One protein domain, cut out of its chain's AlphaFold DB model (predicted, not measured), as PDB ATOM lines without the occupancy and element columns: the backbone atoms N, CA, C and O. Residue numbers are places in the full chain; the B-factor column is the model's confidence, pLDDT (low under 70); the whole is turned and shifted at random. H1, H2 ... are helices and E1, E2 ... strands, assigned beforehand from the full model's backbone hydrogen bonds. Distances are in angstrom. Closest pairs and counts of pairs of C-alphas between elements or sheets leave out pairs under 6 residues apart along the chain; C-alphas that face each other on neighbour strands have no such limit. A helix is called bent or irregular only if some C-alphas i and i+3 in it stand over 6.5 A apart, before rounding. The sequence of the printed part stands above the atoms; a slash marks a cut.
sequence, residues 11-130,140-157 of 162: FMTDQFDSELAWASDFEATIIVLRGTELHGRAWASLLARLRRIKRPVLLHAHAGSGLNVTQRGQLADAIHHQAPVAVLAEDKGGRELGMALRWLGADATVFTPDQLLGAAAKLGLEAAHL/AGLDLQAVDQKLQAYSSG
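Overview. This is residues 11 to 130 and 140 to 157 of the 162 residues of an uncharacterized protein of Pseudenhygromyxa sp. WMMC2535 (UniProt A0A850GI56). A twisted six-stranded sheet forms the middle of three layers, with H1 and H3 over one face, H4 over the other, and H2 filling in between H1 and H3. H5 sits beside H4, and H6, past a cut, lies farthest out. The 138 printed residues hold six named helices and six named strands, in the order E1 E2 E3 H1 E4 H2 E5 H3 E6 H4 H5 H6; the class is mixed, helices and strands. The mixed sheet runs E1 E2 E3 E4 E5 E6. The whole is compact, with a radius of gyration of the C-alphas of 13.8 A and spans of 42 by 32 by 30 A.

Along the chain. Find C-alpha 11 at (81.698, -24.861, 80.663), where E1, residues 11 to 13, begins. The other strands are E2, 20 to 24, E3, 29 to 33, E4, 57 to 61, E5, 84 to 89 and 15.9 A long, and E6, 107 to 111. H1, residues 40 to 52, runs 19.0 A from C-alpha 40 at (78.175, -22.013, 96.800). Look next for H2, 69 to 78, H3, 92 to 103 and 16.4 A long, H4, 113 to 123, and H5, 127 to 130. H6, 145 to 155, ends at C-alpha 155, (78.183, -44.384, 67.573). H4 is irregular: C-alphas 114 and 117 are 8.0 A apart.

Arrangement. Start at the meander E1 E2 E3, each strand the antiparallel neighbour of the one before. E1 and E2, a hairpin, have no N and O within hydrogen-bond range; in the hairpin E2 and E3, N 23 and O 30 are 2.9 A apart. E3, E4, E5 and E6 run parallel, with N 31 and O 58, N 59 and O 86, and N 87 and O 109 each at 2.8 A. E3 H1 E4, E4 H2 E5 and E5 H3 E6 are strand-helix-strand units, parallel neighbours joined through a helix, with right-handed crossovers. H1 is over E2 and E3 at a height of 9.7 A over the sheet. H3, on the same face, is over E5 at 8.0 A; H4, on the opposite face, is over E5 and E6 at 8.3 A. H2 touches H1, closest C-alphas Arg 51 and Ala 78, 4.8 A, and H3, Ala 76 and Leu 101, 5.5 A. H4 touches H5, closest C-alphas Ala 120 and Ala 127, 5.7 A. H6 is close to H4 but not clearly touching, C-alphas Pro 113 and Val 147 at 7.1 A. Every O i to N i+4 pair is within hydrogen-bond range in H2 and H3; the counts are 8 of 9 in H1, 5 of 7 in H4 and 6 of 7 in H6, and H5 is too short for one.

Size, cuts and confidence. The two C-alphas farthest apart, Thr 70 and Gly 157, are 42.2 A apart. Residues 131 to 139 are not printed, and C-alphas 130 and 140 stand 15.6 A apart across that cut. Of the links printed whole, none is long. Mean pLDDT of the printed part is 79.4; look for values under 70 at residues 11 to 18 and 140 to 157, among others.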
ATOM      1  N   PHE A  11      81.443 -23.951  79.556       54.41
ATOM      2  CA  PHE A  11      81.698 -24.861  80.663       54.41
ATOM      3  C   PHE A  11      81.925 -24.027  81.914       54.41
ATOM      4  O   PHE A  11      82.844 -23.209  81.962       54.41
ATOM      5  N   MET A  12      81.089 -24.227  82.923       53.25
ATOM      6  CA  MET A  12      81.408 -23.800  84.277       53.25
ATOM      7  C   MET A  12      81.524 -25.050  85.131       53.25
ATOM      8  O   MET A  12      80.524 -25.685  85.457       53.25
ATOM      9  N   THR A  13      82.761 -25.386  85.470       49.84
ATOM     10  CA  THR A  13      83.072 -26.229  86.618       49.84
ATOM     11  C   THR A  13      83.674 -25.291  87.655       49.84
ATOM     12  O   THR A  13      84.475 -24.415  87.315       49.84
ATOM     13  N   ASP A  14      83.236 -25.392  88.902       45.41
ATOM     14  CA  ASP A  14      84.056 -24.862  89.982       45.41
ATOM     15  C   ASP A  14      85.099 -25.944  90.269       45.41
ATOM     16  O   ASP A  14      84.741 -27.110  90.426       45.41
ATOM     17  N   GLN A  15      86.389 -25.595  90.307       43.44
ATOM     18  CA  GLN A  15      87.445 -26.561  90.656       43.44
ATOM     19  C   GLN A  15      87.238 -27.158  92.061       43.44
ATOM     20  O   GLN A  15      87.869 -28.156  92.395       43.44
ATOM     21  N   PHE A  16      86.340 -26.565  92.855       39.62
ATOM     22  CA  PHE A  16      85.990 -26.972  94.210       39.62
ATOM     23  C   PHE A  16      84.632 -27.682  94.344       39.62
ATOM     24  O   PHE A  16      84.320 -28.138  95.439       39.62
ATOM     25  N   ASP A  17      83.838 -27.802  93.273       54.12
ATOM     26  CA  ASP A  17      82.520 -28.454  93.307       54.12
ATOM     27  C   ASP A  17      82.451 -29.551  92.232       54.12
ATOM     28  O   ASP A  17      81.880 -29.388  91.154       54.12
ATOM     29  N   SER A  18      83.100 -30.687  92.513       64.44
ATOM     30  CA  SER A  18      83.089 -31.882  91.652       64.44
ATOM     31  C   SER A  18      81.697 -32.524  91.537       64.44
ATOM     32  O   SER A  18      81.473 -33.408  90.699       64.44
ATOM     33  N   GLU A  19      80.753 -32.067  92.361       76.75
ATOM     34  CA  GLU A  19      79.406 -32.599  92.482       76.75
ATOM     35  C   GLU A  19      78.417 -31.974  91.496       76.75
ATOM     36  O   GLU A  19      77.372 -32.575  91.229       76.75
ATOM     37  N   LEU A  20      78.758 -30.821  90.909       82.31
ATOM     38  CA  LEU A  20      77.941 -30.126  89.923       82.31
ATOM     39  C   LEU A  20      78.757 -29.687  88.710       82.31
ATOM     40  O   LEU A  20      79.729 -28.943  88.804       82.31
ATOM     41  N   ALA A  21      78.262 -30.035  87.528       81.25
ATOM     42  CA  ALA A  21      78.737 -29.447  86.286       81.25
ATOM     43  C   ALA A  21      77.577 -29.164  85.346       81.25
ATOM     44  O   ALA A  21      76.551 -29.844  85.373       81.25
ATOM     45  N   TRP A  22      77.750 -28.178  84.476       83.81
ATOM     46  CA  TRP A  22      76.794 -27.939  83.410       83.81
ATOM     47  C   TRP A  22      77.463 -27.350  82.172       83.81
ATOM     48  O   TRP A  22      78.479 -26.656  82.242       83.81
ATOM     49  N   ALA A  23      76.858 -27.645  81.029       82.50
ATOM     50  CA  ALA A  23      77.162 -27.038  79.748       82.50
ATOM     51  C   ALA A  23      75.867 -26.498  79.150       82.50
ATOM     52  O   ALA A  23      74.785 -27.054  79.336       82.50
ATOM     53  N   SER A  24      75.970 -25.387  78.438       80.94
ATOM     54  CA  SER A  24      74.837 -24.795  77.742       80.94
ATOM     55  C   SER A  24      75.295 -24.285  76.392       80.94
ATOM     56  O   SER A  24      76.328 -23.616  76.290       80.94
ATOM     57  N   ASP A  25      74.489 -24.567  75.383       80.56
ATOM     58  CA  ASP A  25      74.602 -24.036  74.034       80.56
ATOM     59  C   ASP A  25      73.224 -23.561  73.561       80.56
ATOM     60  O   ASP A  25      72.321 -23.360  74.377       80.56
ATOM     61  N   PHE A  26      73.083 -23.309  72.257       79.81
ATOM     62  CA  PHE A  26      71.865 -22.791  71.640       79.81
ATOM     63  C   PHE A  26      70.660 -23.732  71.712       79.81
ATOM     64  O   PHE A  26      69.538 -23.226  71.690       79.81
ATOM     65  N   GLU A  27      70.881 -25.036  71.851       84.62
ATOM     66  CA  GLU A  27      69.841 -26.060  71.782       84.62
ATOM     67  C   GLU A  27      69.399 -26.504  73.174       84.62
ATOM     68  O   GLU A  27      68.200 -26.611  73.426       84.62
ATOM     69  N   ALA A  28      70.335 -26.689  74.110       87.75
ATOM     70  CA  ALA A  28      70.010 -27.226  75.425       87.75
ATOM     71  C   ALA A  28      70.912 -26.721  76.555       87.75
ATOM     72  O   ALA A  28      71.966 -26.105  76.365       87.75
ATOM     73  N   THR A  29      70.472 -26.996  77.780       89.25
ATOM     74  CA  THR A  29      71.328 -26.968  78.967       89.25
ATOM     75  C   THR A  29      71.436 -28.376  79.525       89.25
ATOM     76  O   THR A  29      70.429 -29.000  79.845       89.25
ATOM     77  N   ILE A  30      72.658 -28.881  79.636       87.62
ATOM     78  CA  ILE A  30      72.951 -30.199  80.190       87.62
ATOM     79  C   ILE A  30      73.602 -29.999  81.547       87.62
ATOM     80  O   ILE A  30      74.587 -29.275  81.666       87.62
ATOM     81  N   ILE A  31      73.035 -30.638  82.560       88.62
ATOM     82  CA  ILE A  31      73.437 -30.544  83.957       88.62
ATOM     83  C   ILE A  31      73.788 -31.950  84.426       88.62
ATOM     84  O   ILE A  31      73.033 -32.887  84.186       88.62
ATOM     85  N   VAL A  32      74.910 -32.088  85.121       86.00
ATOM     86  CA  VAL A  32      75.342 -33.329  85.761       86.00
ATOM     87  C   VAL A  32      75.410 -33.088  87.263       86.00
ATOM     88  O   VAL A  32      76.139 -32.202  87.710       86.00
ATOM     89  N   LEU A  33      74.654 -33.879  88.021       86.31
ATOM     90  CA  LEU A  33      74.634 -33.889  89.481       86.31
ATOM     91  C   LEU A  33      75.266 -35.194  89.972       86.31
ATOM     92  O   LEU A  33      74.825 -36.266  89.565       86.31
ATOM     93  N   ARG A  34      76.259 -35.120  90.861       78.25
ATOM     94  CA  ARG A  34      76.856 -36.293  91.535       78.25
ATOM     95  C   ARG A  34      76.673 -36.289  93.045       78.25
ATOM     96  O   ARG A  34      76.700 -37.350  93.650       78.25
ATOM     97  N   GLY A  35      76.495 -35.115  93.633       72.81
ATOM     98  CA  GLY A  35      76.413 -34.959  95.076       72.81
ATOM     99  C   GLY A  35      75.004 -34.849  95.622       72.81
ATOM    100  O   GLY A  35      74.017 -34.712  94.889       72.81
ATOM    101  N   THR A  36      74.925 -34.876  96.946       68.25
ATOM    102  CA  THR A  36      73.686 -34.653  97.700       68.25
ATOM    103  C   THR A  36      73.538 -33.216  98.190       68.25
ATOM    104  O   THR A  36      72.469 -32.819  98.647       68.25
ATOM    105  N   GLU A  37      74.604 -32.420  98.107       69.00
ATOM    106  CA  GLU A  37      74.698 -31.143  98.800       69.00
ATOM    107  C   GLU A  37      75.407 -30.082  97.951       69.00
ATOM    108  O   GLU A  37      76.531 -29.662  98.209       69.00
ATOM    109  N   LEU A  38      74.686 -29.590  96.942       75.31
ATOM    110  CA  LEU A  38      75.179 -28.539  96.053       75.31
ATOM    111  C   LEU A  38      75.087 -27.154  96.694       75.31
ATOM    112  O   LEU A  38      74.000 -26.629  96.961       75.31
ATOM    113  N   HIS A  39      76.234 -26.523  96.903       72.75
ATOM    114  CA  HIS A  39      76.317 -25.237  97.582       72.75
ATOM    115  C   HIS A  39      77.226 -24.260  96.835       72.75
ATOM    116  O   HIS A  39      77.923 -24.590  95.883       72.75
ATOM    117  N   GLY A  40      77.211 -23.001  97.268       77.88
ATOM    118  CA  GLY A  40      78.175 -22.013  96.800       77.88
ATOM    119  C   GLY A  40      77.898 -21.445  95.407       77.88
ATOM    120  O   GLY A  40      76.762 -21.364  94.925       77.88
ATOM    121  N   ARG A  41      78.966 -20.930  94.790       80.62
ATOM    122  CA  ARG A  41      78.876 -20.081  93.597       80.62
ATOM    123  C   ARG A  41      78.409 -20.867  92.374       80.62
ATOM    124  O   ARG A  41      77.669 -20.299  91.569       80.62
ATOM    125  N   ALA A  42      78.785 -22.138  92.239       79.75
ATOM    126  CA  ALA A  42      78.397 -22.977  91.108       79.75
ATOM    127  C   ALA A  42      76.874 -23.169  91.042       79.75
ATOM    128  O   ALA A  42      76.256 -22.844  90.024       79.75
ATOM    129  N   TRP A  43      76.262 -23.580  92.159       87.12
ATOM    130  CA  TRP A  43      74.813 -23.746  92.285       87.12
ATOM    131  C   TRP A  43      74.050 -22.444  92.009       87.12
ATOM    132  O   TRP A  43      73.165 -22.402  91.153       87.12
ATOM    133  N   ALA A  44      74.439 -21.343  92.660       88.25
ATOM    134  CA  ALA A  44      73.807 -20.041  92.436       88.25
ATOM    135  C   ALA A  44      73.914 -19.582  90.968       88.25
ATOM    136  O   ALA A  44      72.956 -19.035  90.412       88.25
ATOM    137  N   SER A  45      75.062 -19.834  90.328       87.56
ATOM    138  CA  SER A  45      75.294 -19.483  88.920       87.56
ATOM    139  C   SER A  45      74.424 -20.309  87.978       87.56
ATOM    140  O   SER A  45      73.846 -19.749  87.043       87.56
ATOM    141  N   LEU A  46      74.276 -21.611  88.246       88.06
ATOM    142  CA  LEU A  46      73.369 -22.486  87.506       88.06
ATOM    143  C   LEU A  46      71.925 -21.982  87.606       88.06
ATOM    144  O   LEU A  46      71.276 -21.776  86.582       88.06
ATOM    145  N   LEU A  47      71.426 -21.726  88.817       91.00
ATOM    146  CA  LEU A  47      70.048 -21.261  89.004       91.00
ATOM    147  C   LEU A  47      69.797 -19.922  88.299       91.00
ATOM    148  O   LEU A  47      68.776 -19.742  87.636       91.00
ATOM    149  N   ALA A  48      70.734 -18.974  88.403       89.44
ATOM    150  CA  ALA A  48      70.637 -17.691  87.707       89.44
ATOM    151  C   ALA A  48      70.628 -17.854  86.178       89.44
ATOM    152  O   ALA A  48      69.932 -17.114  85.480       89.44
ATOM    153  N   ARG A  49      71.386 -18.824  85.654       86.75
ATOM    154  CA  ARG A  49      71.425 -19.166  84.230       86.75
ATOM    155  C   ARG A  49      70.092 -19.757  83.768       86.75
ATOM    156  O   ARG A  49      69.537 -19.251  82.796       86.75
ATOM    157  N   LEU A  50      69.570 -20.762  84.472       89.31
ATOM    158  CA  LEU A  50      68.306 -21.431  84.138       89.31
ATOM    159  C   LEU A  50      67.126 -20.452  84.131       89.31
ATOM    160  O   LEU A  50      66.364 -20.415  83.170       89.31
ATOM    161  N   ARG A  51      67.061 -19.539  85.109       89.00
ATOM    162  CA  ARG A  51      66.022 -18.492  85.155       89.00
ATOM    163  C   ARG A  51      66.032 -17.555  83.947       89.00
ATOM    164  O   ARG A  51      65.007 -16.970  83.610       89.00
ATOM    165  N   ARG A  52      67.190 -17.366  83.307       85.62
ATOM    166  CA  ARG A  52      67.346 -16.471  82.149       85.62
ATOM    167  C   ARG A  52      67.092 -17.171  80.820       85.62
ATOM    168  O   ARG A  52      66.836 -16.492  79.830       85.62
ATOM    169  N   ILE A  53      67.211 -18.496  80.768       77.31
ATOM    170  CA  ILE A  53      67.290 -19.240  79.512       77.31
ATOM    171  C   ILE A  53      66.167 -20.250  79.440       77.31
ATOM    172  O   ILE A  53      66.113 -21.212  80.196       77.31
ATOM    173  N   LYS A  54      65.298 -20.051  78.454       80.88
ATOM    174  CA  LYS A  54      64.178 -20.942  78.170       80.88
ATOM    175  C   LYS A  54      64.615 -21.987  77.149       80.88
ATOM    176  O   LYS A  54      64.300 -21.867  75.970       80.88
ATOM    177  N   ARG A  55      65.422 -22.950  77.588       86.38
ATOM    178  CA  ARG A  55      65.895 -24.055  76.743       86.38
ATOM    179  C   ARG A  55      65.573 -25.396  77.386       86.38
ATOM    180  O   ARG A  55      65.519 -25.448  78.614       86.38
ATOM    181  N   PRO A  56      65.391 -26.452  76.575       91.69
ATOM    182  CA  PRO A  56      65.354 -27.825  77.053       91.69
ATOM    183  C   PRO A  56      66.491 -28.115  78.038       91.69
ATOM    184  O   PRO A  56      67.628 -27.665  77.844       91.69
ATOM    185  N   VAL A  57      66.179 -28.864  79.096       92.12
ATOM    186  CA  VAL A  57      67.147 -29.230  80.135       92.12
ATOM    187  C   VAL A  57      67.319 -30.741  80.180       92.12
ATOM    188  O   VAL A  57      66.363 -31.475  80.421       92.12
ATOM    189  N   LEU A  58      68.554 -31.205  80.012       91.31
ATOM    190  CA  LEU A  58      68.937 -32.562  80.384       91.31
ATOM    191  C   LEU A  58      69.558 -32.527  81.778       91.31
ATOM    192  O   LEU A  58      70.543 -31.825  82.000       91.31
ATOM    193  N   LEU A  59      69.015 -33.309  82.698       91.00
ATOM    194  CA  LEU A  59      69.538 -33.480  84.044       91.00
ATOM    195  C   LEU A  59      70.033 -34.913  84.213       91.00
ATOM    196  O   LEU A  59      69.233 -35.837  84.292       91.00
ATOM    197  N   HIS A  60      71.340 -35.110  84.281       88.06
ATOM    198  CA  HIS A  60      71.937 -36.405  84.585       88.06
ATOM    199  C   HIS A  60      72.252 -36.475  86.077       88.06
ATOM    200  O   HIS A  60      73.129 -35.772  86.571       88.06
ATOM    201  N   ALA A  61      71.498 -37.304  86.793       87.50
ATOM    202  CA  ALA A  61      71.668 -37.568  88.213       87.50
ATOM    203  C   ALA A  61      72.425 -38.893  88.397       87.50
ATOM    204  O   ALA A  61      71.880 -39.970  88.126       87.50
ATOM    205  N   HIS A  62      73.684 -38.800  88.829       78.31
ATOM    206  CA  HIS A  62      74.545 -39.947  89.127       78.31
ATOM    207  C   HIS A  62      74.083 -40.710  90.374       78.31
ATOM    208  O   HIS A  62      73.331 -40.185  91.200       78.31
ATOM    209  N   ALA A  63      74.564 -41.944  90.533       67.06
ATOM    210  CA  ALA A  63      74.313 -42.739  91.729       67.06
ATOM    211  C   ALA A  63      74.730 -42.000  93.015       67.06
ATOM    212  O   ALA A  63      75.834 -41.465  93.107       67.06
ATOM    213  N   GLY A  64      73.840 -41.967  94.005       65.12
ATOM    214  CA  GLY A  64      74.037 -41.237  95.255       65.12
ATOM    215  C   GLY A  64      73.765 -39.736  95.162       65.12
ATOM    216  O   GLY A  64      73.733 -39.085  96.199       65.12
ATOM    217  N   SER A  65      73.503 -39.183  93.971       71.62
ATOM    218  CA  SER A  65      73.117 -37.778  93.837       71.62
ATOM    219  C   SER A  65      71.674 -37.560  94.291       71.62
ATOM    220  O   SER A  65      70.755 -38.322  93.970       71.62
ATOM    221  N   GLY A  66      71.455 -36.504  95.066       69.06
ATOM    222  CA  GLY A  66      70.153 -36.271  95.671       69.06
ATOM    223  C   GLY A  66      70.056 -34.895  96.287       69.06
ATOM    224  O   GLY A  66      70.530 -34.677  97.391       69.06
ATOM    225  N   LEU A  67      69.385 -33.979  95.597       84.19
ATOM    226  CA  LEU A  67      69.125 -32.649  96.140       84.19
ATOM    227  C   LEU A  67      68.247 -32.742  97.390       84.19
ATOM    228  O   LEU A  67      67.286 -33.523  97.420       84.19
ATOM    229  N   ASN A  68      68.518 -31.904  98.387       87.44
ATOM    230  CA  ASN A  68      67.605 -31.719  99.510       87.44
ATOM    231  C   ASN A  68      66.320 -30.986  99.067       87.44
ATOM    232  O   ASN A  68      66.221 -30.474  97.951       87.44
ATOM    233  N   VAL A  69      65.305 -30.941  99.936       87.38
ATOM    234  CA  VAL A  69      63.987 -30.354  99.611       87.38
ATOM    235  C   VAL A  69      64.107 -28.903  99.133       87.38
ATOM    236  O   VAL A  69      63.491 -28.533  98.134       87.38
ATOM    237  N   THR A  70      64.945 -28.102  99.794       89.75
ATOM    238  CA  THR A  70      65.174 -26.697  99.436       89.75
ATOM    239  C   THR A  70      65.771 -26.567  98.038       89.75
ATOM    240  O   THR A  70      65.281 -25.785  97.226       89.75
ATOM    241  N   GLN A  71      66.794 -27.360  97.719       90.44
ATOM    242  CA  GLN A  71      67.439 -27.358  96.405       90.44
ATOM    243  C   GLN A  71      66.508 -27.864  95.301       90.44
ATOM    244  O   GLN A  71      66.529 -27.318  94.200       90.44
ATOM    245  N   ARG A  72      65.652 -28.857  95.580       89.94
ATOM    246  CA  ARG A  72      64.617 -29.307  94.630       89.94
ATOM    247  C   ARG A  72      63.652 -28.174  94.292       89.94
ATOM    248  O   ARG A  72      63.386 -27.960  93.116       89.94
ATOM    249  N   GLY A  73      63.192 -27.432  95.303       90.25
ATOM    250  CA  GLY A  73      62.356 -26.242  95.119       90.25
ATOM    251  C   GLY A  73      63.060 -25.170  94.290       90.25
ATOM    252  O   GLY A  73      62.541 -24.728  93.275       90.25
ATOM    253  N   GLN A  74      64.298 -24.828  94.651       92.12
ATOM    254  CA  GLN A  74      65.094 -23.844  93.913       92.12
ATOM    255  C   GLN A  74      65.328 -24.234  92.450       92.12
ATOM    256  O   GLN A  74      65.280 -23.366  91.577       92.12
ATOM    257  N   LEU A  75      65.608 -25.515  92.187       91.06
ATOM    258  CA  LEU A  75      65.810 -26.033  90.839       91.06
ATOM    259  C   LEU A  75      64.511 -26.009  90.040       91.06
ATOM    260  O   LEU A  75      64.528 -25.552  88.902       91.06
ATOM    261  N   ALA A  76      63.401 -26.454  90.631       89.94
ATOM    262  CA  ALA A  76      62.091 -26.402  89.992       89.94
ATOM    263  C   ALA A  76      61.691 -24.962  89.648       89.94
ATOM    264  O   ALA A  76      61.297 -24.711  88.520       89.94
ATOM    265  N   ASP A  77      61.896 -24.010  90.562       90.38
ATOM    266  CA  ASP A  77      61.634 -22.586  90.316       90.38
ATOM    267  C   ASP A  77      62.544 -21.999  89.226       90.38
ATOM    268  O   ASP A  77      62.177 -21.061  88.517       90.38
ATOM    269  N   ALA A  78      63.781 -22.492  89.125       90.88
ATOM    270  CA  ALA A  78      64.737 -22.012  88.134       90.88
ATOM    271  C   ALA A  78      64.481 -22.592  86.740       90.88
ATOM    272  O   ALA A  78      64.746 -21.921  85.739       90.88
ATOM    273  N   ILE A  79      63.969 -23.818  86.670       88.50
ATOM    274  CA  ILE A  79      63.536 -24.458  85.436       88.50
ATOM    275  C   ILE A  79      62.164 -23.889  85.069       88.50
ATOM    276  O   ILE A  79      61.145 -24.187  85.680       88.50
ATOM    277  N   HIS A  80      62.123 -23.071  84.023       69.12
ATOM    278  CA  HIS A  80      60.874 -22.489  83.544       69.12
ATOM    279  C   HIS A  80      59.838 -23.580  83.204       69.12
ATOM    280  O   HIS A  80      60.135 -24.473  82.412       69.12
ATOM    281  N   HIS A  81      58.595 -23.435  83.679       65.75
ATOM    282  CA  HIS A  81      57.469 -24.378  83.503       65.75
ATOM    283  C   HIS A  81      57.108 -24.775  82.051       65.75
ATOM    284  O   HIS A  81      56.186 -25.552  81.838       65.75
ATOM    285  N   GLN A  82      57.781 -24.219  81.040       65.00
ATOM    286  CA  GLN A  82      57.478 -24.443  79.619       65.00
ATOM    287  C   GLN A  82      58.615 -25.134  78.860       65.00
ATOM    288  O   GLN A  82      58.428 -25.499  77.703       65.00
ATOM    289  N   ALA A  83      59.797 -25.281  79.467       79.44
ATOM    290  CA  ALA A  83      60.894 -25.998  78.835       79.44
ATOM    291  C   ALA A  83      60.818 -27.483  79.222       79.44
ATOM    292  O   ALA A  83      60.682 -27.780  80.412       79.44
ATOM    293  N   PRO A  84      60.922 -28.415  78.257       91.38
ATOM    294  CA  PRO A  84      60.943 -29.833  78.575       91.38
ATOM    295  C   PRO A  84      62.204 -30.168  79.375       91.38
ATOM    296  O   PRO A  84      63.301 -29.685  79.074       91.38
ATOM    297  N   VAL A  85      62.043 -31.020  80.384       93.50
ATOM    298  CA  VAL A  85      63.137 -31.537  81.206       93.50
ATOM    299  C   VAL A  85      63.200 -33.048  81.063       93.50
ATOM    300  O   VAL A  85      62.218 -33.755  81.288       93.50
ATOM    301  N   ALA A  86      64.377 -33.558  80.726       94.31
ATOM    302  CA  ALA A  86      64.658 -34.983  80.733       94.31
ATOM    303  C   ALA A  86      65.638 -35.286  81.867       94.31
ATOM    304  O   ALA A  86      66.732 -34.729  81.910       94.31
ATOM    305  N   VAL A  87      65.241 -36.162  82.787       93.00
ATOM    306  CA  VAL A  87      66.065 -36.581  83.924       93.00
ATOM    307  C   VAL A  87      66.608 -37.977  83.652       93.00
ATOM    308  O   VAL A  87      65.851 -38.939  83.695       93.00
ATOM    309  N   LEU A  88      67.907 -38.093  83.384       90.56
ATOM    310  CA  LEU A  88      68.619 -39.369  83.319       90.56
ATOM    311  C   LEU A  88      69.020 -39.772  84.735       90.56
ATOM    312  O   LEU A  88      69.933 -39.187  85.317       90.56
ATOM    313  N   ALA A  89      68.320 -40.748  85.295       89.19
ATOM    314  CA  ALA A  89      68.523 -41.206  86.659       89.19
ATOM    315  C   ALA A  89      69.262 -42.544  86.684       89.19
ATOM    316  O   ALA A  89      68.745 -43.543  86.181       89.19
ATOM    317  N   GLU A  90      70.440 -42.589  87.307       85.19
ATOM    318  CA  GLU A  90      71.190 -43.842  87.475       85.19
ATOM    319  C   GLU A  90      70.636 -44.734  88.588       85.19
ATOM    320  O   GLU A  90      70.813 -45.951  88.560       85.19
ATOM    321  N   ASP A  91      69.944 -44.148  89.564       83.94
ATOM    322  CA  ASP A  91      69.497 -44.850  90.758       83.94
ATOM    323  C   ASP A  91      68.107 -44.392  91.246       83.94
ATOM    324  O   ASP A  91      67.282 -43.844  90.509       83.94
ATOM    325  N   LYS A  92      67.777 -44.705  92.503       87.50
ATOM    326  CA  LYS A  92      66.528 -44.258  93.132       87.50
ATOM    327  C   LYS A  92      66.521 -42.745  93.403       87.50
ATOM    328  O   LYS A  92      65.480 -42.126  93.201       87.50
ATOM    329  N   GLY A  93      67.646 -42.157  93.813       85.62
ATOM    330  CA  GLY A  93      67.759 -40.733  94.143       85.62
ATOM    331  C   GLY A  93      67.480 -39.837  92.939       85.62
ATOM    332  O   GLY A  93      66.642 -38.936  93.016       85.62
ATOM    333  N   GLY A  94      68.063 -40.162  91.781       88.19
ATOM    334  CA  GLY A  94      67.777 -39.454  90.529       88.19
ATOM    335  C   GLY A  94      66.309 -39.566  90.093       88.19
ATOM    336  O   GLY A  94      65.714 -38.595  89.617       88.19
ATOM    337  N   ARG A  95      65.683 -40.734  90.305       90.62
ATOM    338  CA  ARG A  95      64.256 -40.935  90.002       90.62
ATOM    339  C   ARG A  95      63.371 -40.091  90.913       90.62
ATOM    340  O   ARG A  95      62.465 -39.417  90.429       90.62
ATOM    341  N   GLU A  96      63.650 -40.090  92.215       90.81
ATOM    342  CA  GLU A  96      62.942 -39.261  93.196       90.81
ATOM    343  C   GLU A  96      63.081 -37.767  92.899       90.81
ATOM    344  O   GLU A  96      62.106 -37.027  93.030       90.81
ATOM    345  N   LEU A  97      64.257 -37.327  92.445       89.88
ATOM    346  CA  LEU A  97      64.473 -35.959  91.991       89.88
ATOM    347  C   LEU A  97      63.560 -35.609  90.812       89.88
ATOM    348  O   LEU A  97      62.849 -34.608  90.870       89.88
ATOM    349  N   GLY A  98      63.527 -36.437  89.767       90.94
ATOM    350  CA  GLY A  98      62.671 -36.168  88.613       90.94
ATOM    351  C   GLY A  98      61.176 -36.178  88.947       90.94
ATOM    352  O   GLY A  98      60.437 -35.319  88.465       90.94
ATOM    353  N   MET A  99      60.731 -37.072  89.837       92.69
ATOM    354  CA  MET A  99      59.356 -37.038  90.350       92.69
ATOM    355  C   MET A  99      59.064 -35.754  91.131       92.69
ATOM    356  O   MET A  99      58.009 -35.153  90.934       92.69
ATOM    357  N   ALA A 100      59.991 -35.316  91.988       91.25
ATOM    358  CA  ALA A 100      59.838 -34.090  92.762       91.25
ATOM    359  C   ALA A 100      59.747 -32.858  91.854       91.25
ATOM    360  O   ALA A 100      58.860 -32.033  92.044       91.25
ATOM    361  N   LEU A 101      60.597 -32.758  90.826       91.56
ATOM    362  CA  LEU A 101      60.520 -31.680  89.835       91.56
ATOM    363  C   LEU A 101      59.163 -31.665  89.123       91.56
ATOM    364  O   LEU A 101      58.563 -30.602  88.968       91.56
ATOM    365  N   ARG A 102      58.639 -32.841  88.754       91.94
ATOM    366  CA  ARG A 102      57.308 -32.954  88.144       91.94
ATOM    367  C   ARG A 102      56.200 -32.485  89.087       91.94
ATOM    368  O   ARG A 102      55.294 -31.777  88.660       91.94
ATOM    369  N   TRP A 103      56.260 -32.863  90.364       91.81
ATOM    370  CA  TRP A 103      55.295 -32.416  91.378       91.81
ATOM    371  C   TRP A 103      55.348 -30.908  91.622       91.81
ATOM    372  O   TRP A 103      54.318 -30.299  91.889       91.81
ATOM    373  N   LEU A 104      56.528 -30.308  91.481       90.38
ATOM    374  CA  LEU A 104      56.742 -28.865  91.577       90.38
ATOM    375  C   LEU A 104      56.393 -28.115  90.275       90.38
ATOM    376  O   LEU A 104      56.597 -26.908  90.183       90.38
ATOM    377  N   GLY A 105      55.838 -28.806  89.271       88.44
ATOM    378  CA  GLY A 105      55.299 -28.190  88.059       88.44
ATOM    379  C   GLY A 105      56.296 -28.026  86.910       88.44
ATOM    380  O   GLY A 105      55.999 -27.295  85.965       88.44
ATOM    381  N   ALA A 106      57.463 -28.672  86.956       89.31
ATOM    382  CA  ALA A 106      58.320 -28.793  85.778       89.31
ATOM    383  C   ALA A 106      57.775 -29.868  84.820       89.31
ATOM    384  O   ALA A 106      57.264 -30.903  85.261       89.31
ATOM    385  N   ASP A 107      57.947 -29.678  83.508       91.75
ATOM    386  CA  ASP A 107      57.678 -30.708  82.489       91.75
ATOM    387  C   ASP A 107      58.806 -31.758  82.474       91.75
ATOM    388  O   ASP A 107      59.573 -31.884  81.517       91.75
ATOM    389  N   ALA A 108      58.954 -32.460  83.601       92.44
ATOM    390  CA  ALA A 108      60.016 -33.422  83.846       92.44
ATOM    391  C   ALA A 108      59.579 -34.859  83.551       92.44
ATOM    392  O   ALA A 108      58.647 -35.390  84.164       92.44
ATOM    393  N   THR A 109      60.330 -35.514  82.664       95.31
ATOM    394  CA  THR A 109      60.228 -36.949  82.385       95.31
ATOM    395  C   THR A 109      61.502 -37.652  82.830       95.31
ATOM    396  O   THR A 109      62.608 -37.195  82.546       95.31
ATOM    397  N   VAL A 110      61.343 -38.774  83.532       94.00
ATOM    398  CA  VAL A 110      62.455 -39.586  84.029       94.00
ATOM    399  C   VAL A 110      62.781 -40.691  83.034       94.00
ATOM    400  O   VAL A 110      61.884 -41.373  82.546       94.00
ATOM    401  N   PHE A 111      64.071 -40.870  82.791       91.94
ATOM    402  CA  PHE A 111      64.660 -41.855  81.902       91.94
ATOM    403  C   PHE A 111      65.780 -42.585  82.637       91.94
ATOM    404  O   PHE A 111      66.469 -42.011  83.484       91.94
ATOM    405  N   THR A 112      65.993 -43.848  82.297       86.56
ATOM    406  CA  THR A 112      67.210 -44.564  82.684       86.56
ATOM    407  C   THR A 112      68.357 -44.224  81.719       86.56
ATOM    408  O   THR A 112      68.109 -43.717  80.620       86.56
ATOM    409  N   PRO A 113      69.631 -44.485  82.068       80.62
ATOM    410  CA  PRO A 113      70.765 -44.138  81.203       80.62
ATOM    411  C   PRO A 113      70.748 -44.833  79.830       80.62
ATOM    412  O   PRO A 113      71.306 -44.318  78.867       80.62
ATOM    413  N   ASP A 114      70.118 -46.004  79.720       79.62
ATOM    414  CA  ASP A 114      69.880 -46.714  78.453       79.62
ATOM    415  C   ASP A 114      68.790 -46.068  77.579       79.62
ATOM    416  O   ASP A 114      68.746 -46.303  76.376       79.62
ATOM    417  N   GLN A 115      67.963 -45.185  78.137       86.44
ATOM    418  CA  GLN A 115      66.897 -44.482  77.417       86.44
ATOM    419  C   GLN A 115      67.336 -43.104  76.902       86.44
ATOM    420  O   GLN A 115      66.513 -42.205  76.710       86.44
ATOM    421  N   LEU A 116      68.632 -42.926  76.638       83.31
ATOM    422  CA  LEU A 116      69.204 -41.655  76.200       83.31
ATOM    423  C   LEU A 116      68.538 -41.096  74.933       83.31
ATOM    424  O   LEU A 116      68.322 -39.892  74.819       83.31
ATOM    425  N   LEU A 117      68.168 -41.973  73.999       84.00
ATOM    426  CA  LEU A 117      67.455 -41.593  72.777       84.00
ATOM    427  C   LEU A 117      66.048 -41.059  73.074       84.00
ATOM    428  O   LEU A 117      65.620 -40.084  72.464       84.00
ATOM    429  N   GLY A 118      65.353 -41.653  74.047       88.31
ATOM    430  CA  GLY A 118      64.059 -41.159  74.514       88.31
ATOM    431  C   GLY A 118      64.182 -39.790  75.184       88.31
ATOM    432  O   GLY A 118      63.366 -38.904  74.931       88.31
ATOM    433  N   ALA A 119      65.246 -39.586  75.968       89.62
ATOM    434  CA  ALA A 119      65.564 -38.288  76.555       89.62
ATOM    435  C   ALA A 119      65.853 -37.231  75.475       89.62
ATOM    436  O   ALA A 119      65.288 -36.142  75.527       89.62
ATOM    437  N   ALA A 120      66.662 -37.556  74.461       88.19
ATOM    438  CA  ALA A 120      66.934 -36.658  73.338       88.19
ATOM    439  C   ALA A 120      65.649 -36.301  72.569       88.19
ATOM    440  O   ALA A 120      65.380 -35.123  72.338       88.19
ATOM    441  N   ALA A 121      64.807 -37.294  72.269       90.19
ATOM    442  CA  ALA A 121      63.531 -37.086  71.589       90.19
ATOM    443  C   ALA A 121      62.578 -36.182  72.391       90.19
ATOM    444  O   ALA A 121      61.975 -35.275  71.823       90.19
ATOM    445  N   LYS A 122      62.485 -36.362  73.719       91.69
ATOM    446  CA  LYS A 122      61.700 -35.484  74.609       91.69
ATOM    447  C   LYS A 122      62.185 -34.035  74.568       91.69
ATOM    448  O   LYS A 122      61.373 -33.118  74.674       91.69
ATOM    449  N   LEU A 123      63.490 -33.825  74.424       91.06
ATOM    450  CA  LEU A 123      64.088 -32.494  74.353       91.06
ATOM    451  C   LEU A 123      64.074 -31.896  72.935       91.06
ATOM    452  O   LEU A 123      64.428 -30.730  72.785       91.06
ATOM    453  N   GLY A 124      63.666 -32.658  71.912       90.81
ATOM    454  CA  GLY A 124      63.748 -32.236  70.512       90.81
ATOM    455  C   GLY A 124      65.188 -32.108  70.005       90.81
ATOM    456  O   GLY A 124      65.451 -31.294  69.126       90.81
ATOM    457  N   LEU A 125      66.117 -32.873  70.585       87.38
ATOM    458  CA  LEU A 125      67.546 -32.825  70.278       87.38
ATOM    459  C   LEU A 125      67.968 -34.013  69.423       87.38
ATOM    460  O   LEU A 125      67.460 -35.128  69.576       87.38
ATOM    461  N   GLU A 126      68.982 -33.805  68.590       85.12
ATOM    462  CA  GLU A 126      69.666 -34.922  67.952       85.12
ATOM    463  C   GLU A 126      70.470 -35.723  68.984       85.12
ATOM    464  O   GLU A 126      71.187 -35.174  69.826       85.12
ATOM    465  N   ALA A 127      70.419 -37.053  68.885       74.44
ATOM    466  CA  ALA A 127      71.184 -37.932  69.768       74.44
ATOM    467  C   ALA A 127      72.693 -37.635  69.710       74.44
ATOM    468  O   ALA A 127      73.375 -37.664  70.737       74.44
ATOM    469  N   ALA A 128      73.213 -37.301  68.525       76.88
ATOM    470  CA  ALA A 128      74.615 -36.946  68.322       76.88
ATOM    471  C   ALA A 128      75.013 -35.672  69.087       76.88
ATOM    472  O   ALA A 128      76.095 -35.626  69.677       76.88
ATOM    473  N   HIS A 129      74.123 -34.677  69.134       80.31
ATOM    474  CA  HIS A 129      74.332 -33.448  69.892       80.31
ATOM    475  C   HIS A 129      74.456 -33.749  71.390       80.31
ATOM    476  O   HIS A 129      75.471 -33.434  72.013       80.31
ATOM    477  N   LEU A 130      73.475 -34.464  71.949       76.81
ATOM    478  CA  LEU A 130      73.460 -34.845  73.362       76.81
ATOM    479  C   LEU A 130      74.721 -35.637  73.750       76.81
ATOM    480  O   LEU A 130      75.354 -35.373  74.772       76.81
ATOM    481  N   ALA A 140      86.028 -32.723  80.651       56.38
ATOM    482  CA  ALA A 140      86.271 -31.655  81.621       56.38
ATOM    483  C   ALA A 140      86.552 -32.171  83.052       56.38
ATOM    484  O   ALA A 140      86.525 -31.388  83.998       56.38
ATOM    485  N   GLY A 141      86.845 -33.469  83.213       49.66
ATOM    486  CA  GLY A 141      87.207 -34.085  84.496       49.66
ATOM    487  C   GLY A 141      86.052 -34.802  85.191       49.66
ATOM    488  O   GLY A 141      86.133 -35.091  86.382       49.66
ATOM    489  N   LEU A 142      84.975 -35.088  84.463       57.19
ATOM    490  CA  LEU A 142      83.811 -35.793  84.976       57.19
ATOM    491  C   LEU A 142      83.899 -37.253  84.526       57.19
ATOM    492  O   LEU A 142      83.809 -37.533  83.335       57.19
ATOM    493  N   ASP A 143      84.070 -38.194  85.453       57.06
ATOM    494  CA  ASP A 143      84.020 -39.612  85.097       57.06
ATOM    495  C   ASP A 143      82.596 -39.972  84.651       57.06
ATOM    496  O   ASP A 143      81.679 -40.091  85.460       57.06
ATOM    497  N   LEU A 144      82.406 -40.040  83.334       62.34
ATOM    498  CA  LEU A 144      81.163 -40.414  82.671       62.34
ATOM    499  C   LEU A 144      81.303 -41.791  82.012       62.34
ATOM    500  O   LEU A 144      80.594 -42.057  81.044       62.34
ATOM    501  N   GLN A 145      82.215 -42.661  82.474       59.38
ATOM    502  CA  GLN A 145      82.538 -43.932  81.805       59.38
ATOM    503  C   GLN A 145      81.307 -44.769  81.428       59.38
ATOM    504  O   GLN A 145      81.262 -45.324  80.330       59.38
ATOM    505  N   ALA A 146      80.281 -44.810  82.285       56.78
ATOM    506  CA  ALA A 146      79.042 -45.544  82.013       56.78
ATOM    507  C   ALA A 146      78.235 -44.955  80.838       56.78
ATOM    508  O   ALA A 146      77.629 -45.692  80.058       56.78
ATOM    509  N   VAL A 147      78.243 -43.629  80.692       57.78
ATOM    510  CA  VAL A 147      77.603 -42.925  79.576       57.78
ATOM    511  C   VAL A 147      78.491 -42.991  78.336       57.78
ATOM    512  O   VAL A 147      77.982 -43.274  77.259       57.78
ATOM    513  N   ASP A 148      79.811 -42.820  78.458       58.22
ATOM    514  CA  ASP A 148      80.722 -42.832  77.311       58.22
ATOM    515  C   ASP A 148      80.830 -44.216  76.654       58.22
ATOM    516  O   ASP A 148      80.756 -44.300  75.431       58.22
ATOM    517  N   GLN A 149      80.880 -45.312  77.426       61.12
ATOM    518  CA  GLN A 149      80.831 -46.673  76.865       61.12
ATOM    519  C   GLN A 149      79.547 -46.916  76.062       61.12
ATOM    520  O   GLN A 149      79.589 -47.478  74.965       61.12
ATOM    521  N   LYS A 150      78.396 -46.453  76.567       58.31
ATOM    522  CA  LYS A 150      77.111 -46.607  75.871       58.31
ATOM    523  C   LYS A 150      77.012 -45.695  74.653       58.31
ATOM    524  O   LYS A 150      76.600 -46.143  73.590       58.31
ATOM    525  N   LEU A 151      77.458 -44.445  74.763       57.31
ATOM    526  CA  LEU A 151      77.553 -43.515  73.638       57.31
ATOM    527  C   LEU A 151      78.475 -44.041  72.537       57.31
ATOM    528  O   LEU A 151      78.177 -43.874  71.355       57.31
ATOM    529  N   GLN A 152      79.585 -44.682  72.909       60.00
ATOM    530  CA  GLN A 152      80.471 -45.358  71.967       60.00
ATOM    531  C   GLN A 152      79.756 -46.516  71.264       60.00
ATOM    532  O   GLN A 152      79.793 -46.545  70.035       60.00
ATOM    533  N   ALA A 153      79.033 -47.371  71.999       59.56
ATOM    534  CA  ALA A 153      78.223 -48.460  71.435       59.56
ATOM    535  C   ALA A 153      77.124 -47.971  70.467       59.56
ATOM    536  O   ALA A 153      76.846 -48.620  69.457       59.56
ATOM    537  N   TYR A 154      76.528 -46.804  70.734       53.72
ATOM    538  CA  TYR A 154      75.590 -46.159  69.810       53.72
ATOM    539  C   TYR A 154      76.289 -45.614  68.560       53.72
ATOM    540  O   TYR A 154      75.821 -45.844  67.448       53.72
ATOM    541  N   SER A 155      77.429 -44.930  68.714       52.88
ATOM    542  CA  SER A 155      78.183 -44.384  67.573       52.88
ATOM    543  C   SER A 155      78.833 -45.453  66.688       52.88
ATOM    544  O   SER A 155      79.098 -45.186  65.521       52.88
ATOM    545  N   SER A 156      79.069 -46.658  67.218       53.66
ATOM    546  CA  SER A 156      79.592 -47.806  66.469       53.66
ATOM    547  C   SER A 156      78.503 -48.669  65.816       53.66
ATOM    548  O   SER A 156      78.829 -49.672  65.188       53.66
ATOM    549  N   GLY A 157      77.219 -48.293  65.925       45.09
ATOM    550  CA  GLY A 157      76.113 -49.009  65.279       45.09
ATOM    551  C   GLY A 157      75.763 -50.358  65.919       45.09
ATOM    552  O   GLY A 157      75.036 -51.145  65.319       45.09
TER     553      GLY A 157